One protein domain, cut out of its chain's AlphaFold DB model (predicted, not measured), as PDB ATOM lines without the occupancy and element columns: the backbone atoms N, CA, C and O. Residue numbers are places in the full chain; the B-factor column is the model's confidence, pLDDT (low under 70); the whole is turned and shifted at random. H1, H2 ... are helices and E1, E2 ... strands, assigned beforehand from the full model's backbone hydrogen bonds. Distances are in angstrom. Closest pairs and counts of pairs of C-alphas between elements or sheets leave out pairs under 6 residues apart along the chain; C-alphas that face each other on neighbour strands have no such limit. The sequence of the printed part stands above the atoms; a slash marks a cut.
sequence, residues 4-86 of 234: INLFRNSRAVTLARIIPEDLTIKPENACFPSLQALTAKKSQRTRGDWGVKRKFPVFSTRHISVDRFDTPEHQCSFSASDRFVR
ATOM      1  N   ILE A   4      73.336 239.526 264.571       96.56
ATOM      2  CA  ILE A   4      73.677 240.382 265.712       96.56
ATOM      3  C   ILE A   4      73.659 239.634 267.052       96.56
ATOM      4  O   ILE A   4      74.501 239.892 267.909       96.56
ATOM      5  N   ASN A   5      72.756 238.664 267.218       96.69
ATOM      6  CA  ASN A   5      72.673 237.868 268.442       96.69
ATOM      7  C   ASN A   5      73.841 236.877 268.530       96.69
ATOM      8  O   ASN A   5      74.384 236.669 269.610       96.69
ATOM      9  N   LEU A   6      74.270 236.311 267.395       96.38
ATOM     10  CA  LEU A   6      75.457 235.453 267.340       96.38
ATOM     11  C   LEU A   6      76.729 236.249 267.640       96.38
ATOM     12  O   LEU A   6      77.575 235.784 268.397       96.38
ATOM     13  N   PHE A   7      76.845 237.459 267.090       94.56
ATOM     14  CA  PHE A   7      78.000 238.320 267.320       94.56
ATOM     15  C   PHE A   7      78.100 238.763 268.783       94.56
ATOM     16  O   PHE A   7      79.164 238.618 269.384       94.56
ATOM     17  N   ARG A   8      76.989 239.210 269.387       94.00
ATOM     18  CA  ARG A   8      76.928 239.585 270.813       94.00
ATOM     19  C   ARG A   8      77.345 238.446 271.744       94.00
ATOM     20  O   ARG A   8      78.025 238.693 272.731       94.00
ATOM     21  N   ASN A   9      76.992 237.212 271.392       94.44
ATOM     22  CA  ASN A   9      77.330 236.019 272.170       94.44
ATOM     23  C   ASN A   9      78.665 235.376 271.751       94.44
ATOM     24  O   ASN A   9      79.020 234.298 272.233       94.44
ATOM     25  N   SER A  10      79.404 235.989 270.824       94.62
ATOM     26  CA  SER A  10      80.667 235.444 270.338       94.62
ATOM     27  C   SER A  10      81.792 235.650 271.353       94.62
ATOM     28  O   SER A  10      81.860 236.658 272.054       94.62
ATOM     29  N   ARG A  11      82.746 234.714 271.376       91.56
ATOM     30  CA  ARG A  11      83.897 234.773 272.293       91.56
ATOM     31  C   ARG A  11      84.791 235.995 272.077       91.56
ATOM     32  O   ARG A  11      85.422 236.458 273.020       91.56
ATOM     33  N   ALA A  12      84.853 236.500 270.845       87.75
ATOM     34  CA  ALA A  12      85.645 237.679 270.513       87.75
ATOM     35  C   ALA A  12      85.080 238.944 271.176       87.75
ATOM     36  O   ALA A  12      85.848 239.774 271.651       87.75
ATOM     37  N   VAL A  13      83.749 239.062 271.252       89.75
ATOM     38  CA  VAL A  13      83.063 240.205 271.876       89.75
ATOM     39  C   VAL A  13      83.076 240.114 273.402       89.75
ATOM     40  O   VAL A  13      83.128 241.139 274.069       89.75
ATOM     41  N   THR A  14      83.103 238.905 273.971       88.94
ATOM     42  CA  THR A  14      83.200 238.716 275.431       88.94
ATOM     43  C   THR A  14      84.570 239.053 276.021       88.94
ATOM     44  O   THR A  14      84.731 238.969 277.238       88.94
ATOM     45  N   LEU A  15      85.573 239.379 275.195       86.44
ATOM     46  CA  LEU A  15      86.888 239.738 275.712       86.44
ATOM     47  C   LEU A  15      86.810 241.054 276.478       86.44
ATOM     48  O   LEU A  15      86.586 242.119 275.900       86.44
ATOM     49  N   ALA A  16      87.017 240.967 277.788       78.19
ATOM     50  CA  ALA A  16      87.027 242.132 278.647       78.19
ATOM     51  C   ALA A  16      88.278 242.960 278.339       78.19
ATOM     52  O   ALA A  16      89.409 242.484 278.478       78.19
ATOM     53  N   ARG A  17      88.072 244.212 277.929       69.12
ATOM     54  CA  ARG A  17      89.149 245.186 277.797       69.12
ATOM     55  C   ARG A  17      89.135 246.063 279.037       69.12
ATOM     56  O   ARG A  17      88.259 246.909 279.183       69.12
ATOM     57  N   ILE A  18      90.093 245.844 279.929       62.84
ATOM     58  CA  ILE A  18      90.370 246.817 280.979       62.84
ATOM     59  C   ILE A  18      91.052 247.980 280.262       62.84
ATOM     60  O   ILE A  18      92.074 247.792 279.603       62.84
ATOM     61  N   ILE A  19      90.431 249.155 280.303       61.91
ATOM     62  CA  ILE A  19      91.060 250.393 279.849       61.91
ATOM     63  C   ILE A  19      92.093 250.717 280.930       61.91
ATOM     64  O   ILE A  19      91.680 250.949 282.066       61.91
ATOM     65  N   PRO A  20      93.407 250.650 280.659       57.34
ATOM     66  CA  PRO A  20      94.371 251.060 281.663       57.34
ATOM     67  C   PRO A  20      94.184 252.559 281.912       57.34
ATOM     68  O   PRO A  20      94.363 253.367 280.999       57.34
ATOM     69  N   GLU A  21      93.819 252.915 283.142       54.09
ATOM     70  CA  GLU A  21      94.233 254.195 283.706       54.09
ATOM     71  C   GLU A  21      95.770 254.195 283.656       54.09
ATOM     72  O   GLU A  21      96.424 253.269 284.136       54.09
ATOM     73  N   ASP A  22      96.316 255.176 282.943       50.72
ATOM     74  CA  ASP A  22      97.734 255.396 282.663       50.72
ATOM     75  C   ASP A  22      98.459 254.321 281.826       50.72
ATOM     76  O   ASP A  22      99.099 253.381 282.299       50.72
ATOM     77  N   LEU A  23      98.477 254.567 280.511       52.88
ATOM     78  CA  LEU A  23      99.262 253.880 279.467       52.88
ATOM     79  C   LEU A  23     100.798 253.917 279.667       52.88
ATOM     80  O   LEU A  23     101.548 253.533 278.769       52.88
ATOM     81  N   THR A  24     101.301 254.403 280.802       53.69
ATOM     82  CA  THR A  24     102.735 254.626 281.047       53.69
ATOM     83  C   THR A  24     103.455 253.393 281.594       53.69
ATOM     84  O   THR A  24     104.675 253.273 281.443       53.69
ATOM     85  N   ILE A  25     102.733 252.439 282.193       57.12
ATOM     86  CA  ILE A  25     103.343 251.236 282.766       57.12
ATOM     87  C   ILE A  25     103.509 250.179 281.673       57.12
ATOM     88  O   ILE A  25     102.549 249.546 281.231       57.12
ATOM     89  N   LYS A  26     104.760 249.941 281.258       60.44
ATOM     90  CA  LYS A  26     105.084 248.823 280.366       60.44
ATOM     91  C   LYS A  26     104.585 247.500 280.976       60.44
ATOM     92  O   LYS A  26     104.823 247.257 282.163       60.44
ATOM     93  N   PRO A  27     103.981 246.596 280.181       60.78
ATOM     94  CA  PRO A  27     103.376 245.355 280.682       60.78
ATOM     95  C   PRO A  27     104.378 244.426 281.386       60.78
ATOM     96  O   PRO A  27     103.992 243.614 282.223       60.78
ATOM     97  N   GLU A  28     105.674 244.564 281.096       64.75
ATOM     98  CA  GLU A  28     106.758 243.841 281.772       64.75
ATOM     99  C   GLU A  28     106.897 244.196 283.263       64.75
ATOM    100  O   GLU A  28     107.248 243.336 284.073       64.75
ATOM    101  N   ASN A  29     106.548 245.426 283.649       69.25
ATOM    102  CA  ASN A  29     106.654 245.924 285.021       69.25
ATOM    103  C   ASN A  29     105.300 245.977 285.739       69.25
ATOM    104  O   ASN A  29     105.241 246.361 286.906       69.25
ATOM    105  N   ALA A  30     104.216 245.581 285.067       71.62
ATOM    106  CA  ALA A  30     102.888 245.582 285.655       71.62
ATOM    107  C   ALA A  30     102.806 244.602 286.839       71.62
ATOM    108  O   ALA A  30     103.237 243.445 286.757       71.62
ATOM    109  N   CYS A  31     102.244 245.078 287.953       75.62
ATOM    110  CA  CYS A  31     102.050 244.283 289.167       75.62
ATOM    111  C   CYS A  31     100.881 243.289 289.018       75.62
ATOM    112  O   CYS A  31     100.928 242.176 289.540       75.62
ATOM    113  N   PHE A  32      99.859 243.664 288.246       82.00
ATOM    114  CA  PHE A  32      98.638 242.892 288.017       82.00
ATOM    115  C   PHE A  32      98.315 242.802 286.513       82.00
ATOM    116  O   PHE A  32      98.784 243.635 285.734       82.00
ATOM    117  N   PRO A  33      97.548 241.783 286.074       85.62
ATOM    118  CA  PRO A  33      97.191 241.635 284.668       85.62
ATOM    119  C   PRO A  33      96.206 242.725 284.229       85.62
ATOM    120  O   PRO A  33      95.146 242.883 284.827       85.62
ATOM    121  N   SER A  34      96.537 243.434 283.151       82.88
ATOM    122  CA  SER A  34      95.663 244.435 282.518       82.88
ATOM    123  C   SER A  34      94.857 243.876 281.345       82.88
ATOM    124  O   SER A  34      93.818 244.412 280.985       82.88
ATOM    125  N   LEU A  35      95.316 242.789 280.730       87.00
ATOM    126  CA  LEU A  35      94.664 242.178 279.576       87.00
ATOM    127  C   LEU A  35      94.254 240.746 279.894       87.00
ATOM    128  O   LEU A  35      94.938 240.025 280.626       87.00
ATOM    129  N   GLN A  36      93.152 240.313 279.287       90.38
ATOM    130  CA  GLN A  36      92.706 238.934 279.392       90.38
ATOM    131  C   GLN A  36      93.732 237.987 278.755       90.38
ATOM    132  O   GLN A  36      94.269 238.242 277.671       90.38
ATOM    133  N   ALA A  37      94.009 236.877 279.436       92.88
ATOM    134  CA  ALA A  37      94.842 235.812 278.901       92.88
ATOM    135  C   ALA A  37      94.003 234.873 278.020       92.88
ATOM    136  O   ALA A  37      92.962 234.365 278.438       92.88
ATOM    137  N   LEU A  38      94.482 234.618 276.807       93.38
ATOM    138  CA  LEU A  38      93.925 233.684 275.838       93.38
ATOM    139  C   LEU A  38      94.727 232.388 275.835       93.38
ATOM    140  O   LEU A  38      95.948 232.384 275.997       93.38
ATOM    141  N   THR A  39      94.041 231.277 275.585       95.12
ATOM    142  CA  THR A  39      94.664 229.970 275.393       95.12
ATOM    143  C   THR A  39      94.052 229.265 274.191       95.12
ATOM    144  O   THR A  39      92.874 229.446 273.885       95.12
ATOM    145  N   ALA A  40      94.852 228.442 273.522       93.44
ATOM    146  CA  ALA A  40      94.431 227.657 272.370       93.44
ATOM    147  C   ALA A  40      94.920 226.208 272.492       93.44
ATOM    148  O   ALA A  40      95.927 225.907 273.151       93.44
ATOM    149  N   LYS A  41      94.205 225.280 271.840       94.81
ATOM    150  CA  LYS A  41      94.594 223.862 271.811       94.81
ATOM    151  C   LYS A  41      95.954 223.709 271.126       94.81
ATOM    152  O   LYS A  41      96.299 224.483 270.237       94.81
ATOM    153  N   LYS A  42      96.729 222.680 271.497       92.88
ATOM    154  CA  LYS A  42      98.069 222.432 270.919       92.88
ATOM    155  C   LYS A  42      98.040 222.399 269.383       92.88
ATOM    156  O   LYS A  42      98.874 223.050 268.770       92.88
ATOM    157  N   SER A  43      97.050 221.727 268.791       94.19
ATOM    158  CA  SER A  43      96.862 221.634 267.334       94.19
ATOM    159  C   SER A  43      96.560 222.971 266.647       94.19
ATOM    160  O   SER A  43      96.927 223.161 265.490       94.19
ATOM    161  N   GLN A  44      95.902 223.903 267.341       94.38
ATOM    162  CA  GLN A  44      95.624 225.246 266.826       94.38
ATOM    163  C   GLN A  44      96.869 226.129 266.930       94.38
ATOM    164  O   GLN A  44      97.261 226.754 265.949       94.38
ATOM    165  N   ARG A  45      97.577 226.070 268.068       93.25
ATOM    166  CA  ARG A  45      98.827 226.816 268.281       93.25
ATOM    167  C   ARG A  45      99.906 226.465 267.263       93.25
ATOM    168  O   ARG A  45     100.555 227.361 266.739       93.25
ATOM    169  N   THR A  46     100.058 225.184 266.916       93.19
ATOM    170  CA  THR A  46     101.002 224.751 265.867       93.19
ATOM    171  C   THR A  46     100.663 225.306 264.485       93.19
ATOM    172  O   THR A  46     101.535 225.372 263.630       93.19
ATOM    173  N   ARG A  47      99.406 225.708 264.256       94.25
ATOM    174  CA  ARG A  47      98.939 226.349 263.016       94.25
ATOM    175  C   ARG A  47      98.909 227.880 263.112       94.25
ATOM    176  O   ARG A  47      98.445 228.523 262.173       94.25
ATOM    177  N   GLY A  48      99.329 228.449 264.244       93.38
ATOM    178  CA  GLY A  48      99.219 229.881 264.513       93.38
ATOM    179  C   GLY A  48      97.781 230.368 264.715       93.38
ATOM    180  O   GLY A  48      97.537 231.568 264.642       93.38
ATOM    181  N   ASP A  49      96.819 229.470 264.943       94.62
ATOM    182  CA  ASP A  49      95.416 229.828 265.155       94.62
ATOM    183  C   ASP A  49      95.127 230.040 266.645       94.62
ATOM    184  O   ASP A  49      95.319 229.147 267.476       94.62
ATOM    185  N   TRP A  50      94.656 231.241 266.963       93.88
ATOM    186  CA  TRP A  50      94.310 231.683 268.313       93.88
ATOM    187  C   TRP A  50      92.878 232.224 268.398       93.88
ATOM    188  O   TRP A  50      92.507 232.804 269.416       93.88
ATOM    189  N   GLY A  51      92.067 232.049 267.346       92.31
ATOM    190  CA  GLY A  51      90.714 232.612 267.287       92.31
ATOM    191  C   GLY A  51      90.687 234.143 267.202       92.31
ATOM    192  O   GLY A  51      89.726 234.765 267.648       92.31
ATOM    193  N   VAL A  52      91.749 234.747 266.663       92.69
ATOM    194  CA  VAL A  52      91.867 236.193 266.421       92.69
ATOM    195  C   VAL A  52      91.818 236.492 264.919       92.69
ATOM    196  O   VAL A  52      91.803 235.576 264.100       92.69
ATOM    197  N   LYS A  53      91.808 237.779 264.543       92.75
ATOM    198  CA  LYS A  53      91.632 238.227 263.151       92.75
ATOM    199  C   LYS A  53      92.628 237.604 262.160       92.75
ATOM    200  O   LYS A  53      92.249 237.310 261.030       92.75
ATOM    201  N   ARG A  54      93.893 237.424 262.554       90.62
ATOM    202  CA  ARG A  54      94.957 236.855 261.708       90.62
ATOM    203  C   ARG A  54      95.712 235.746 262.435       90.62
ATOM    204  O   ARG A  54      95.769 235.726 263.659       90.62
ATOM    205  N   LYS A  55      96.317 234.827 261.681       92.94
ATOM    206  CA  LYS A  55      97.194 233.804 262.261       92.94
ATOM    207  C   LYS A  55      98.480 234.442 262.773       92.94
ATOM    208  O   LYS A  55      99.044 235.318 262.122       92.94
ATOM    209  N   PHE A  56      98.945 233.966 263.915       92.06
ATOM    210  CA  PHE A  56     100.219 234.364 264.489       92.06
ATOM    211  C   PHE A  56     101.368 233.477 263.994       92.06
ATOM    212  O   PHE A  56     101.128 232.341 263.572       92.06
ATOM    213  N   PRO A  57     102.625 233.950 264.081       91.12
ATOM    214  CA  PRO A  57     103.778 233.071 263.939       91.12
ATOM    215  C   PRO A  57     103.735 231.954 264.988       91.12
ATOM    216  O   PRO A  57     103.164 232.106 266.070       91.12
ATOM    217  N   VAL A  58     104.339 230.812 264.672       90.81
ATOM    218  CA  VAL A  58     104.387 229.682 265.604       90.81
ATOM    219  C   VAL A  58     105.372 230.008 266.724       90.81
ATOM    220  O   VAL A  58     106.564 230.179 266.484       90.81
ATOM    221  N   PHE A  59     104.876 230.068 267.957       88.38
ATOM    222  CA  PHE A  59     105.684 230.292 269.154       88.38
ATOM    223  C   PHE A  59     105.338 229.294 270.264       88.38
ATOM    224  O   PHE A  59     104.279 228.661 270.269       88.38
ATOM    225  N   SER A  60     106.260 229.127 271.216       86.50
ATOM    226  CA  SER A  60     106.164 228.111 272.273       86.50
ATOM    227  C   SER A  60     105.210 228.481 273.414       86.50
ATOM    228  O   SER A  60     104.762 227.590 274.145       86.50
ATOM    229  N   THR A  61     104.873 229.767 273.566       90.69
ATOM    230  CA  THR A  61     104.042 230.254 274.673       90.69
ATOM    231  C   THR A  61     102.645 229.636 274.635       90.69
ATOM    232  O   THR A  61     102.075 229.307 273.585       90.69
ATOM    233  N   ARG A  62     102.102 229.378 275.828       92.62
ATOM    234  CA  ARG A  62     100.790 228.730 275.973       92.62
ATOM    235  C   ARG A  62      99.674 229.748 276.159       92.62
ATOM    236  O   ARG A  62      98.550 229.478 275.729       92.62
ATOM    237  N   HIS A  63      99.993 230.874 276.786       94.50
ATOM    238  CA  HIS A  63      99.051 231.943 277.066       94.50
ATOM    239  C   HIS A  63      99.566 233.256 276.476       94.50
ATOM    240  O   HIS A  63     100.725 233.636 276.686       94.50
ATOM    241  N   ILE A  64      98.694 233.936 275.737       93.12
ATOM    242  CA  ILE A  64      98.952 235.264 275.172       93.12
ATOM    243  C   ILE A  64      97.886 236.243 275.633       93.12
ATOM    244  O   ILE A  64      96.822 235.835 276.086       93.12
ATOM    245  N   SER A  65      98.154 237.527 275.507       91.44
ATOM    246  CA  SER A  65      97.167 238.587 275.648       91.44
ATOM    247  C   SER A  65      97.192 239.438 274.394       91.44
ATOM    248  O   SER A  65      98.263 239.730 273.869       91.44
ATOM    249  N   VAL A  66      96.016 239.798 273.894       90.56
ATOM    250  CA  VAL A  66      95.867 240.609 272.681       90.56
ATOM    251  C   VAL A  66      95.491 242.015 273.111       90.56
ATOM    252  O   VAL A  66      94.485 242.197 273.791       90.56
ATOM    253  N   ASP A  67      96.301 242.996 272.726       87.62
ATOM    254  CA  ASP A  67      96.001 244.409 272.970       87.62
ATOM    255  C   ASP A  67      95.111 244.969 271.852       87.62
ATOM    256  O   ASP A  67      94.068 245.579 272.095       87.62
ATOM    257  N   ARG A  68      95.494 244.706 270.596       87.25
ATOM    258  CA  ARG A  68      94.760 245.164 269.411       87.25
ATOM    259  C   ARG A  68      94.617 244.035 268.402       87.25
ATOM    260  O   ARG A  68      95.608 243.443 267.979       87.25
ATOM    261  N   PHE A  69      93.380 243.773 267.985       89.62
ATOM    262  CA  PHE A  69      93.068 242.776 266.954       89.62
ATOM    263  C   PHE A  69      93.623 243.135 265.575       89.62
ATOM    264  O   PHE A  69      93.952 242.241 264.799       89.62
ATOM    265  N   ASP A  70      93.702 244.430 265.274       90.50
ATOM    266  CA  ASP A  70      94.310 244.953 264.060       90.50
ATOM    267  C   ASP A  70      94.938 246.313 264.362       90.50
ATOM    268  O   ASP A  70      94.337 247.138 265.055       90.50
ATOM    269  N   THR A  71      96.145 246.528 263.867       89.62
ATOM    270  CA  THR A  71      96.854 247.805 263.911       89.62
ATOM    271  C   THR A  71      96.898 248.418 262.504       89.62
ATOM    272  O   THR A  71      96.596 247.721 261.528       89.62
ATOM    273  N   PRO A  72      97.251 249.710 262.354       91.25
ATOM    274  CA  PRO A  72      97.425 250.331 261.035       91.25
ATOM    275  C   PRO A  72      98.417 249.580 260.136       91.25
ATOM    276  O   PRO A  72      98.255 249.557 258.924       91.25
ATOM    277  N   GLU A  73      99.387 248.887 260.732       92.69
ATOM    278  CA  GLU A  73     100.385 248.063 260.042       92.69
ATOM    279  C   GLU A  73      99.838 246.691 259.616       92.69
ATOM    280  O   GLU A  73     100.594 245.819 259.188       92.69
ATOM    281  N   HIS A  74      98.532 246.462 259.763       91.00
ATOM    282  CA  HIS A  74      97.880 245.190 259.477       91.00
ATOM    283  C   HIS A  74      98.475 244.023 260.278       91.00
ATOM    284  O   HIS A  74      98.561 242.883 259.805       91.00
ATOM    285  N   GLN A  75      98.816 244.278 261.539       90.06
ATOM    286  CA  GLN A  75      99.301 243.271 262.476       90.06
ATOM    287  C   GLN A  75      98.380 243.179 263.691       90.06
ATOM    288  O   GLN A  75      97.607 244.086 263.987       90.06
ATOM    289  N   CYS A  76      98.421 242.046 264.385       90.56
ATOM    290  CA  CYS A  76      97.726 241.896 265.656       90.56
ATOM    291  C   CYS A  76      98.756 242.080 266.775       90.56
ATOM    292  O   CYS A  76      99.753 241.361 266.816       90.56
ATOM    293  N   SER A  77      98.529 243.062 267.649       89.44
ATOM    294  CA  SER A  77      99.421 243.354 268.773       89.44
ATOM    295  C   SER A  77      99.122 242.395 269.917       89.44
ATOM    296  O   SER A  77      97.991 242.342 270.414       89.44
ATOM    297  N   PHE A  78     100.131 241.633 270.332       91.06
ATOM    298  CA  PHE A  78     100.009 240.647 271.395       91.06
ATOM    299  C   PHE A  78     101.245 240.628 272.293       91.06
ATOM    300  O   PHE A  78     102.341 241.019 271.900       91.06
ATOM    301  N   SER A  79     101.061 240.130 273.510       89.50
ATOM    302  CA  SER A  79     102.114 239.931 274.499       89.50
ATOM    303  C   SER A  79     101.968 238.567 275.172       89.50
ATOM    304  O   SER A  79     100.902 237.947 275.160       89.50
ATOM    305  N   ALA A  80     103.055 238.049 275.743       90.06
ATOM    306  CA  ALA A  80     103.008 236.801 276.497       90.06
ATOM    307  C   ALA A  80     102.345 237.027 277.865       90.06
ATOM    308  O   ALA A  80     102.750 237.914 278.615       90.06
ATOM    309  N   SER A  81     101.374 236.185 278.227       90.62
ATOM    310  CA  SER A  81     100.640 236.280 279.502       90.62
ATOM    311  C   SER A  81     100.922 235.116 280.459       90.62
ATOM    312  O   SER A  81     100.355 235.037 281.550       90.62
ATOM    313  N   ASP A  82     101.870 234.243 280.094       91.12
ATOM    314  CA  ASP A  82     102.288 233.075 280.879       91.12
ATOM    315  C   ASP A  82     102.675 233.433 282.324       91.12
ATOM    316  O   ASP A  82     102.384 232.661 283.240       91.12
ATOM    317  N   ARG A  83     103.302 234.598 282.546       88.38
ATOM    318  CA  ARG A  83     103.695 235.072 283.882       88.38
ATOM    319  C   ARG A  83     102.490 235.148 284.816       88.38
ATOM    320  O   ARG A  83     102.500 234.503 285.858       88.38
ATOM    321  N   PHE A  84     101.454 235.894 284.438       90.19
ATOM    322  CA  PHE A  84     100.292 236.127 285.298       90.19
ATOM    323  C   PHE A  84      99.486 234.852 285.530       90.19
ATOM    324  O   PHE A  84      99.099 234.578 286.663       90.19
ATOM    325  N   VAL A  85      99.310 234.025 284.495       93.81
ATOM    326  CA  VAL A  85      98.592 232.746 284.619       93.81
ATOM    327  C   VAL A  85      99.315 231.800 285.580       93.81
ATOM    328  O   VAL A  85      98.689 231.198 286.451       93.81
ATOM    329  N   ARG A  86     100.645 231.678 285.462       91.69
ATOM    330  CA  ARG A  86     101.442 230.836 286.367       91.69
ATOM    331  C   ARG A  86     101.442 231.380 287.791       91.69
ATOM    332  O   ARG A  86     101.349 230.587 288.721       91.69
TER     333      ARG A  86
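AT A GLANCE: This is residues 4 to 86 of the 234 residues of the protein "Ribosomal protein subunit L51-b" of Schizosaccharomyces octosporus (strain yFS286) (UniProt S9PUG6). With little regular structure, this domain is mostly loops, residues 9 to 41 and 46 to 62, round a small two-stranded hairpin, E1 and E2, in the middle; residues 4 to 10, with H1, stick out. The 83 printed residues, 24 of them in named elements, run H1, H2, E1, E2, H3: mixed, helices and strands. The whole is compact, radius of gyration of the C-alphas 13.5 A, spanning 34 by 32 by 28 A.

HOW THE PARTS SIT: E1, residues 63 to 68, and E2, residues 77 to 80, form an antiparallel hairpin at 155 degrees; N 65 and O 79, 2.8 A apart, are within hydrogen-bond range. Residues 38 to 39 pair antiparallel with 63 to 64 of E1. The closest C-alphas of E1 and H3, residues 82 to 86, are those of His 63 and Asp 82, 5.1 A apart. H1, residues 4 to 8, is apart from E1, E2, H3 and H2, residues 42 to 45. Every O i to N i+4 pair in H1 and H3 is within hydrogen-bond range; H2 is too short for one.

IN THESE COORDINATES: E1 runs 15.9 A from C-alpha 63 at (99.051, 231.943, 277.066); E2 10.7 A, H1 6.1 A, H2 5.2 A. H3, 6.0 A, ends at C-alpha 86, (101.442, 230.836, 286.367).

THE WHOLE: The farthest C-alphas, Asn 5 and Asn 29, are 38.7 A apart. The printed part has no cut. H1 to H2 and H2 to E1 are long links. Residues 17 to 29 have pLDDT under 70.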